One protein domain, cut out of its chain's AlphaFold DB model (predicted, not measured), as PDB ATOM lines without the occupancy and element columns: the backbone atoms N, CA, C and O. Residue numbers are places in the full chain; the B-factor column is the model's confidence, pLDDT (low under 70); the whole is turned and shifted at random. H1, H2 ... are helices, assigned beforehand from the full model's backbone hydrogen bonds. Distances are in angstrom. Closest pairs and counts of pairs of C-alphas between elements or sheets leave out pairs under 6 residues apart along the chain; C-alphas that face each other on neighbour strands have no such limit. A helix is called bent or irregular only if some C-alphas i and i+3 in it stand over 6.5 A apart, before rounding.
ATOM      1  N   PHE A  61      34.918  34.200  47.455       83.00
ATOM      2  CA  PHE A  61      33.777  35.151  47.416       83.00
ATOM      3  C   PHE A  61      33.049  35.329  48.755       83.00
ATOM      4  O   PHE A  61      31.933  35.839  48.802       83.00
ATOM      5  N   ASP A  62      33.681  34.921  49.852       83.62
ATOM      6  CA  ASP A  62      33.197  35.179  51.207       83.62
ATOM      7  C   ASP A  62      33.408  36.649  51.636       83.62
ATOM      8  O   ASP A  62      34.120  37.431  50.989       83.62
ATOM      9  N   CYS A  63      32.789  37.040  52.755       87.38
ATOM     10  CA  CYS A  63      32.951  38.377  53.331       87.38
ATOM     11  C   CYS A  63      34.419  38.748  53.604       87.38
ATOM     12  O   CYS A  63      34.830  39.844  53.210       87.38
ATOM     13  N   PRO A  64      35.260  37.873  54.190       88.94
ATOM     14  CA  PRO A  64      36.693  38.135  54.308       88.94
ATOM     15  C   PRO A  64      37.381  38.481  52.979       88.94
ATOM     16  O   PRO A  64      38.168  39.431  52.938       88.94
ATOM     17  N   SER A  65      37.080  37.758  51.900       90.00
ATOM     18  CA  SER A  65      37.675  37.940  50.571       90.00
ATOM     19  C   SER A  65      37.205  39.232  49.908       90.00
ATOM     20  O   SER A  65      38.031  40.007  49.414       90.00
ATOM     21  N   MET A  66      35.902  39.521  49.966       91.56
ATOM     22  CA  MET A  66      35.337  40.792  49.503       91.56
ATOM     23  C   MET A  66      35.945  41.980  50.259       91.56
ATOM     24  O   MET A  66      36.414  42.947  49.655       91.56
ATOM     25  N   CYS A  67      36.041  41.889  51.584       92.06
ATOM     26  CA  CYS A  67      36.623  42.943  52.409       92.06
ATOM     27  C   CYS A  67      38.128  43.110  52.196       92.06
ATOM     28  O   CYS A  67      38.645  44.226  52.229       92.06
ATOM     29  N   GLU A  68      38.858  42.023  51.954       93.25
ATOM     30  CA  GLU A  68      40.266  42.085  51.564       93.25
ATOM     31  C   GLU A  68      40.434  42.793  50.214       93.25
ATOM     32  O   GLU A  68      41.326  43.634  50.069       93.25
ATOM     33  N   ARG A  69      39.557  42.526  49.236       93.69
ATOM     34  CA  ARG A  69      39.539  43.252  47.959       93.69
ATOM     35  C   ARG A  69      39.322  44.751  48.170       93.69
ATOM     36  O   ARG A  69      40.086  45.543  47.612       93.69
ATOM     37  N   ILE A  70      38.331  45.123  48.979       93.12
ATOM     38  CA  ILE A  70      37.999  46.517  49.307       93.12
ATOM     39  C   ILE A  70      39.192  47.214  49.982       93.12
ATOM     40  O   ILE A  70      39.628  48.281  49.541       93.12
ATOM     41  N   ARG A  71      39.817  46.563  50.973       94.12
ATOM     42  CA  ARG A  71      41.010  47.077  51.668       94.12
ATOM     43  C   ARG A  71      42.205  47.270  50.735       94.12
ATOM     44  O   ARG A  71      42.913  48.268  50.850       94.12
ATOM     45  N   ARG A  72      42.418  46.382  49.756       95.56
ATOM     46  CA  ARG A  72      43.479  46.550  48.739       95.56
ATOM     47  C   ARG A  72      43.276  47.767  47.840       95.56
ATOM     48  O   ARG A  72      44.261  48.288  47.324       95.56
ATOM     49  N   CYS A  73      42.040  48.231  47.664       95.50
ATOM     50  CA  CYS A  73      41.760  49.489  46.974       95.50
ATOM     51  C   CYS A  73      42.025  50.731  47.838       95.50
ATOM     52  O   CYS A  73      42.017  51.836  47.309       95.50
ATOM     53  N   GLY A  74      42.313  50.571  49.134       94.75
ATOM     54  CA  GLY A  74      42.632  51.668  50.050       94.75
ATOM     55  C   GLY A  74      41.444  52.195  50.858       94.75
ATOM     56  O   GLY A  74      41.610  53.178  51.580       94.75
ATOM     57  N   ALA A  75      40.275  51.552  50.774       91.12
ATOM     58  CA  ALA A  75      39.161  51.842  51.667       91.12
ATOM     59  C   ALA A  75      39.509  51.400  53.098       91.12
ATOM     60  O   ALA A  75      40.031  50.303  53.313       91.12
ATOM     61  N   GLN A  76      39.244  52.272  54.071       87.31
ATOM     62  CA  GLN A  76      39.372  51.954  55.490       87.31
ATOM     63  C   GLN A  76      37.985  51.648  56.033       87.31
ATOM     64  O   GLN A  76      37.149  52.544  56.115       87.31
ATOM     65  N   ASP A  77      37.764  50.388  56.379       82.38
ATOM     66  CA  ASP A  77      36.542  49.924  57.015       82.38
ATOM     67  C   ASP A  77      36.895  48.784  57.979       82.38
ATOM     68  O   ASP A  77      37.208  47.662  57.566       82.38
ATOM     69  N   ASP A  78      36.904  49.110  59.270       84.62
ATOM     70  CA  ASP A  78      37.196  48.166  60.348       84.62
ATOM     71  C   ASP A  78      36.008  47.215  60.621       84.62
ATOM     72  O   ASP A  78      36.190  46.189  61.280       84.62
ATOM     73  N   GLY A  79      34.809  47.542  60.120       87.81
ATOM     74  CA  GLY A  79      33.560  46.792  60.293       87.81
ATOM     75  C   GLY A  79      33.172  45.915  59.101       87.81
ATOM     76  O   GLY A  79      32.318  45.048  59.261       87.81
ATOM     77  N   CYS A  80      33.848  46.064  57.956       89.94
ATOM     78  CA  CYS A  80      33.465  45.461  56.674       89.94
ATOM     79  C   CYS A  80      33.000  44.002  56.759       89.94
ATOM     80  O   CYS A  80      31.965  43.649  56.204       89.94
ATOM     81  N   VAL A  81      33.764  43.134  57.439       87.06
ATOM     82  CA  VAL A  81      33.429  41.701  57.496       87.06
ATOM     83  C   VAL A  81      32.118  41.488  58.249       87.06
ATOM     84  O   VAL A  81      31.258  40.773  57.752       87.06
ATOM     85  N   GLY A  82      31.945  42.149  59.395       79.69
ATOM     86  CA  GLY A  82      30.724  42.041  60.188       79.69
ATOM     87  C   GLY A  82      29.511  42.618  59.462       79.69
ATOM     88  O   GLY A  82      28.462  41.986  59.447       79.69
ATOM     89  N   ASP A  83      29.658  43.769  58.805       83.69
ATOM     90  CA  ASP A  83      28.565  44.400  58.053       83.69
ATOM     91  C   ASP A  83      28.169  43.570  56.823       83.69
ATOM     92  O   ASP A  83      26.982  43.407  56.528       83.69
ATOM     93  N   CYS A  84      29.150  42.979  56.135       87.00
ATOM     94  CA  CYS A  84      28.915  42.033  55.050       87.00
ATOM     95  C   CYS A  84      28.175  40.787  55.547       87.00
ATOM     96  O   CYS A  84      27.155  40.410  54.976       87.00
ATOM     97  N   GLU A  85      28.643  40.176  56.638       83.94
ATOM     98  CA  GLU A  85      28.008  38.995  57.224       83.94
ATOM     99  C   GLU A  85      26.574  39.295  57.660       83.94
ATOM    100  O   GLU A  85      25.681  38.514  57.350       83.94
ATOM    101  N   LEU A  86      26.329  40.442  58.304       80.25
ATOM    102  CA  LEU A  86      24.986  40.887  58.684       80.25
ATOM    103  C   LEU A  86      24.086  41.112  57.465       80.25
ATOM    104  O   LEU A  86      22.915  40.750  57.498       80.25
ATOM    105  N   THR A  87      24.623  41.669  56.380       83.50
ATOM    106  CA  THR A  87      23.861  41.913  55.147       83.50
ATOM    107  C   THR A  87      23.465  40.608  54.457       83.50
ATOM    108  O   THR A  87      22.304  40.439  54.090       83.50
ATOM    109  N   LEU A  88      24.410  39.674  54.297       82.75
ATOM    110  CA  LEU A  88      24.170  38.393  53.623       82.75
ATOM    111  C   LEU A  88      23.363  37.417  54.481       82.75
ATOM    112  O   LEU A  88      22.556  36.643  53.961       82.75
ATOM    113  N   ALA A  89      23.578  37.447  55.798       73.69
ATOM    114  CA  ALA A  89      22.711  36.758  56.738       73.69
ATOM    115  C   ALA A  89      21.310  37.367  56.719       73.69
ATOM    116  O   ALA A  89      20.365  36.618  56.899       73.69
ATOM    117  N   GLY A  90      21.196  38.676  56.470       65.19
ATOM    118  CA  GLY A  90      19.969  39.459  56.539       65.19
ATOM    119  C   GLY A  90      19.382  39.529  57.957       65.19
ATOM    120  O   GLY A  90      19.978  39.065  58.932       65.19
ATOM    121  N   VAL A  91      18.205  40.142  58.090       60.00
ATOM    122  CA  VAL A  91      17.425  40.125  59.335       60.00
ATOM    123  C   VAL A  91      16.448  38.953  59.261       60.00
ATOM    124  O   VAL A  91      15.486  38.998  58.506       60.00
ATOM    125  N   CYS A  92      16.723  37.874  60.003       55.41
ATOM    126  CA  CYS A  92      15.791  36.754  60.124       55.41
ATOM    127  C   CYS A  92      14.593  37.178  60.984       55.41
ATOM    128  O   CYS A  92      14.618  36.988  62.205       55.41
ATOM    129  N   ASP A  93      13.556  37.726  60.374       56.88
ATOM    130  CA  ASP A  93      12.232  37.807  60.983       56.88
ATOM    131  C   ASP A  93      11.250  36.889  60.240       56.88
ATOM    132  O   ASP A  93      11.626  36.121  59.344       56.88
ATOM    133  N   GLU A  94       9.995  36.862  60.686       48.25
ATOM    134  CA  GLU A  94       8.993  36.034  60.023       48.25
ATOM    135  C   GLU A  94       8.705  36.544  58.605       48.25
ATOM    136  O   GLU A  94       8.267  35.746  57.786       48.25
ATOM    137  N   ALA A  95       9.005  37.794  58.261       45.59
ATOM    138  CA  ALA A  95       8.736  38.420  56.970       45.59
ATOM    139  C   ALA A  95       9.830  38.157  55.917       45.59
ATOM    140  O   ALA A  95       9.528  37.725  54.799       45.59
ATOM    141  N   PHE A  96      11.106  38.308  56.275       56.81
ATOM    142  CA  PHE A  96      12.242  38.220  55.359       56.81
ATOM    143  C   PHE A  96      12.988  36.888  55.509       56.81
ATOM    144  O   PHE A  96      13.734  36.693  56.475       56.81
ATOM    145  N   PRO A  97      12.841  35.943  54.553       54.97
ATOM    146  CA  PRO A  97      13.583  34.695  54.573       54.97
ATOM    147  C   PRO A  97      15.067  34.978  54.373       54.97
ATOM    148  O   PRO A  97      15.589  35.162  53.275       54.97
ATOM    149  N   CYS A  98      15.728  34.998  55.508       67.56
ATOM    150  CA  CYS A  98      17.150  34.931  55.640       67.56
ATOM    151  C   CYS A  98      17.587  33.468  55.736       67.56
ATOM    152  O   CYS A  98      16.871  32.633  56.302       67.56
ATOM    153  N   PRO A  99      18.785  33.140  55.250       75.88
ATOM    154  CA  PRO A  99      19.766  34.052  54.654       75.88
ATOM    155  C   PRO A  99      19.629  34.193  53.121       75.88
ATOM    156  O   PRO A  99      18.834  33.478  52.508       75.88
ATOM    157  N   TRP A 100      20.424  35.081  52.496       87.12
ATOM    158  CA  TRP A 100      20.519  35.156  51.029       87.12
ATOM    159  C   TRP A 100      20.816  33.771  50.431       87.12
ATOM    160  O   TRP A 100      21.508  32.949  51.044       87.12
ATOM    161  N   SER A 101      20.295  33.502  49.234       87.19
ATOM    162  CA  SER A 101      20.617  32.289  48.491       87.19
ATOM    163  C   SER A 101      22.100  32.259  48.157       87.19
ATOM    164  O   SER A 101      22.737  33.301  47.972       87.19
ATOM    165  N   ASP A 102      22.641  31.049  48.040       84.69
ATOM    166  CA  ASP A 102      24.045  30.871  47.700       84.69
ATOM    167  C   ASP A 102      24.333  31.587  46.367       84.69
ATOM    168  O   ASP A 102      25.282  32.358  46.297       84.69
ATOM    169  N   GLU A 103      23.455  31.462  45.359       87.44
ATOM    170  CA  GLU A 103      23.564  32.141  44.058       87.44
ATOM    171  C   GLU A 103      23.639  33.672  44.161       87.44
ATOM    172  O   GLU A 103      24.412  34.299  43.433       87.44
ATOM    173  N   ALA A 104      22.869  34.285  45.063       90.69
ATOM    174  CA  ALA A 104      22.915  35.728  45.274       90.69
ATOM    175  C   ALA A 104      24.240  36.151  45.919       90.69
ATOM    176  O   ALA A 104      24.855  37.126  45.485       90.69
ATOM    177  N   VAL A 105      24.726  35.384  46.902       89.25
ATOM    178  CA  VAL A 105      26.049  35.597  47.509       89.25
ATOM    179  C   VAL A 105      27.155  35.462  46.455       89.25
ATOM    180  O   VAL A 105      28.044  36.311  46.395       89.25
ATOM    181  N   ILE A 106      27.065  34.453  45.574       88.00
ATOM    182  CA  ILE A 106      27.982  34.255  44.439       88.00
ATOM    183  C   ILE A 106      28.028  35.495  43.556       88.00
ATOM    184  O   ILE A 106      29.107  36.041  43.324       88.00
ATOM    185  N   GLY A 107      26.871  35.922  43.048       91.94
ATOM    186  CA  GLY A 107      26.789  37.036  42.109       91.94
ATOM    187  C   GLY A 107      27.287  38.338  42.731       91.94
ATOM    188  O   GLY A 107      28.039  39.083  42.102       91.94
ATOM    189  N   PHE A 108      26.938  38.577  43.997       93.31
ATOM    190  CA  PHE A 108      27.378  39.761  44.723       93.31
ATOM    191  C   PHE A 108      28.897  39.759  44.923       93.31
ATOM    192  O   PHE A 108      29.575  40.730  44.583       93.31
ATOM    193  N   GLY A 109      29.449  38.646  45.415       92.25
ATOM    194  CA  GLY A 109      30.884  38.503  45.626       92.25
ATOM    195  C   GLY A 109      31.682  38.589  44.329       92.25
ATOM    196  O   GLY A 109      32.734  39.232  44.302       92.25
ATOM    197  N   GLN A 110      31.184  37.997  43.240       93.19
ATOM    198  CA  GLN A 110      31.790  38.108  41.911       93.19
ATOM    199  C   GLN A 110      31.893  39.557  41.463       93.19
ATOM    200  O   GLN A 110      32.989  39.991  41.099       93.19
ATOM    201  N   CYS A 111      30.809  40.318  41.599       95.62
ATOM    202  CA  CYS A 111      30.826  41.730  41.270       95.62
ATOM    203  C   CYS A 111      31.889  42.493  42.074       95.62
ATOM    204  O   CYS A 111      32.742  43.170  41.493       95.62
ATOM    205  N   VAL A 112      31.914  42.331  43.403       94.44
ATOM    206  CA  VAL A 112      32.865  43.049  44.272       94.44
ATOM    207  C   VAL A 112      34.315  42.703  43.930       94.44
ATOM    208  O   VAL A 112      35.195  43.568  43.925       94.44
ATOM    209  N   ILE A 113      34.592  41.427  43.670       92.69
ATOM    210  CA  ILE A 113      35.961  40.921  43.565       92.69
ATOM    211  C   ILE A 113      36.524  41.066  42.158       92.69
ATOM    212  O   ILE A 113      37.708  41.394  42.017       92.69
ATOM    213  N   GLN A 114      35.697  40.833  41.142       92.62
ATOM    214  CA  GLN A 114      36.135  40.701  39.755       92.62
ATOM    215  C   GLN A 114      35.668  41.850  38.865       92.62
ATOM    216  O   GLN A 114      36.452  42.288  38.021       92.62
ATOM    217  N   ASP A 115      34.450  42.356  39.064       94.50
ATOM    218  CA  ASP A 115      33.837  43.277  38.101       94.50
ATOM    219  C   ASP A 115      34.077  44.747  38.453       94.50
ATOM    220  O   ASP A 115      34.291  45.570  37.559       94.50
ATOM    221  N   LEU A 116      34.100  45.087  39.744       95.44
ATOM    222  CA  LEU A 116      34.324  46.461  40.180       95.44
ATOM    223  C   LEU A 116      35.795  46.884  40.103       95.44
ATOM    224  O   LEU A 116      36.731  46.209  40.568       95.44
ATOM    225  N   THR A 117      36.001  48.094  39.586       96.06
ATOM    226  CA  THR A 117      37.291  48.775  39.669       96.06
ATOM    227  C   THR A 117      37.513  49.336  41.077       96.06
ATOM    228  O   THR A 117      36.594  49.462  41.885       96.06
ATOM    229  N   CYS A 118      38.756  49.712  41.404       96.12
ATOM    230  CA  CYS A 118      38.997  50.401  42.675       96.12
ATOM    231  C   CYS A 118      38.367  51.800  42.728       96.12
ATOM    232  O   CYS A 118      38.124  52.288  43.823       96.12
ATOM    233  N   GLU A 119      38.109  52.440  41.586       96.00
ATOM    234  CA  GLU A 119      37.387  53.715  41.550       96.00
ATOM    235  C   GLU A 119      35.930  53.513  41.982       96.00
ATOM    236  O   GLU A 119      35.459  54.227  42.866       96.00
ATOM    237  N   ASP A 120      35.276  52.466  41.470       94.62
ATOM    238  CA  ASP A 120      33.910  52.099  41.863       94.62
ATOM    239  C   ASP A 120      33.836  51.763  43.358       94.62
ATOM    240  O   ASP A 120      32.979  52.276  44.073       94.62
ATOM    241  N   ILE A 121      34.786  50.970  43.867       92.88
ATOM    242  CA  ILE A 121      34.867  50.614  45.294       92.88
ATOM    243  C   ILE A 121      35.037  51.851  46.183       92.88
ATOM    244  O   ILE A 121      34.375  51.968  47.212       92.88
ATOM    245  N   LEU A 122      35.913  52.782  45.803       93.81
ATOM    246  CA  LEU A 122      36.194  53.977  46.603       93.81
ATOM    247  C   LEU A 122      35.101  55.048  46.510       93.81
ATOM    248  O   LEU A 122      35.064  55.932  47.363       93.81
ATOM    249  N   SER A 123      34.224  54.982  45.504       90.75
ATOM    250  CA  SER A 123      33.078  55.892  45.383       90.75
ATOM    251  C   SER A 123      32.048  55.710  46.506       90.75
ATOM    252  O   SER A 123      31.310  56.643  46.809       90.75
ATOM    253  N   GLY A 124      32.039  54.537  47.154       80.12
ATOM    254  CA  GLY A 124      31.056  54.152  48.170       80.12
ATOM    255  C   GLY A 124      29.822  53.440  47.605       80.12
ATOM    256  O   GLY A 124      29.081  52.840  48.377       80.12
ATOM    257  N   ASP A 125      29.640  53.420  46.281       86.12
ATOM    258  CA  ASP A 125      28.450  52.849  45.634       86.12
ATOM    259  C   ASP A 125      28.574  51.347  45.321       86.12
ATOM    260  O   ASP A 125      27.630  50.729  44.827       86.12
ATOM    261  N   ALA A 126      29.720  50.725  45.616       89.12
ATOM    262  CA  ALA A 126      29.989  49.322  45.299       89.12
ATOM    263  C   ALA A 126      28.905  48.333  45.774       89.12
ATOM    264  O   ALA A 126      28.483  47.511  44.956       89.12
ATOM    265  N   PRO A 127      28.390  48.402  47.021       88.31
ATOM    266  CA  PRO A 127      27.319  47.505  47.450       88.31
ATOM    267  C   PRO A 127      26.051  47.659  46.605       88.31
ATOM    268  O   PRO A 127      25.452  46.670  46.193       88.31
ATOM    269  N   THR A 128      25.660  48.896  46.290       89.44
ATOM    270  CA  THR A 128      24.480  49.176  45.465       89.44
ATOM    271  C   THR A 128      24.671  48.686  44.033       89.44
ATOM    272  O   THR A 128      23.770  48.047  43.492       89.44
ATOM    273  N   LEU A 129      25.842  48.930  43.434       93.19
ATOM    274  CA  LEU A 129      26.174  48.452  42.090       93.19
ATOM    275  C   LEU A 129      26.108  46.922  42.013       93.19
ATOM    276  O   LEU A 129      25.469  46.384  41.110       93.19
ATOM    277  N   CYS A 130      26.698  46.227  42.989       94.88
ATOM    278  CA  CYS A 130      26.718  44.766  43.004       94.88
ATOM    279  C   CYS A 130      25.374  44.129  43.333       94.88
ATOM    280  O   CYS A 130      25.043  43.070  42.808       94.88
ATOM    281  N   TYR A 131      24.554  44.781  44.150       92.94
ATOM    282  CA  TYR A 131      23.180  44.345  44.354       92.94
ATOM    283  C   TYR A 131      22.347  44.480  43.065       92.94
ATOM    284  O   TYR A 131      21.598  43.575  42.695       92.94
ATOM    285  N   GLN A 132      22.501  45.590  42.335       93.50
ATOM    286  CA  GLN A 132      21.786  45.817  41.076       93.50
ATOM    287  C   GLN A 132      22.232  44.869  39.955       93.50
ATOM    288  O   GLN A 132      21.427  44.564  39.071       93.50
ATOM    289  N   SER A 133      23.478  44.386  39.995       93.88
ATOM    290  CA  SER A 133      23.989  43.400  39.039       93.88
ATOM    291  C   SER A 133      23.524  41.971  39.311       93.88
ATOM    292  O   SER A 133      23.745  41.113  38.460       93.88
ATOM    293  N   LEU A 134      22.901  41.695  40.466       95.12
ATOM    294  CA  LEU A 134      22.309  40.382  40.723       95.12
ATOM    295  C   LEU A 134      21.268  40.050  39.657       95.12
ATOM    296  O   LEU A 134      20.582  40.935  39.136       95.12
TER     297      LEU A 134
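Overview. This is residues 61 to 134 of the 209 residues of an uncharacterized protein of Bradymonadales bacterium V1718 (UniProt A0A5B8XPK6). The longest helix, H3, and H1 lie side by side, nearly aligned, with H2 folded back beside H1 as a helical hairpin and H5 packed slantwise on H3. The short H4 sits near one end of this small cluster, about perpendicular to H1, H3 and H5, while at the other end the loop of residues 90 to 98, between H2 and H3, sticks out and adds to the length. The printed part has 74 residues with five named helices, in the order H1, H2, H3, H4, H5, and no named strand; the class is all helix. It is compact, with a radius of gyration of the C-alphas of 12.2 A, yet elongated in outline, spanning 38 by 25 by 18 A.

Arrangement. H3, residues 102 to 115, touches H1, residues 63 to 72, with its residues 109 to 113 alone; the closest C-alphas, those of Met 66 and Ile 113, are 6.0 A apart. H1 and H3 run the same way at a shallow tilt of 11 degrees. With residues 107 to 112 alone, H3 touches H5, residues 126 to 132, at a steep tilt of 49 degrees, opposite ways; their closest C-alphas are those of Phe 108 and Cys 130, 5.3 A apart. H2, residues 80 to 89, forms a helical hairpin with H1: they touch, the closest C-alphas being those of Cys 63 and Val 81 at 5.4 A, and run opposite ways at a tilt of 35.2 degrees, only just steep. The helix packing is mostly crossed, but only just: of 3 touching pairs, 1 is at a shallow tilt. H2 and H3 are close but not clearly touching, with C-alphas 88 and 105 nearest at 7.0 A. H4, residues 118 to 123, is close to H1 but not clearly touching; the closest C-alphas, those of Ile 70 and Ile 121, are 6.5 A apart, and the lines are about perpendicular at 84 degrees. H5 is apart from H1 and H2, and H4 is apart from H2. In H1, H2, H3, H4 and H5 every O i to N i+4 pair is within hydrogen-bond range.

Along the chain. H3 begins at C-alpha 102, (24.045, 30.871, 47.700), and measures 18.5 A from first to last C-alpha. It is neither bent nor irregular, but only just: C-alphas 112 and 115 are 6.3 A apart. H1, from C-alpha 63 at (32.951, 38.377, 53.331), measures 14.1 A, and H2 13.8 A. H4 measures 8.5 A. H5 measures 9.9 A and ends at C-alpha 132, (21.786, 45.817, 41.076).

Size, cuts and confidence. The two C-alphas farthest apart are those of Gly 74 and Glu 94, at 38.4 A. The printed part has no cut. The link from H2 to H3 is long, 12 residues; H1 to H2 is short, and H3 to H4 and H4 to H5 are tight. The mean pLDDT of the printed part is 85.6, and residues 90 to 98 are under 70.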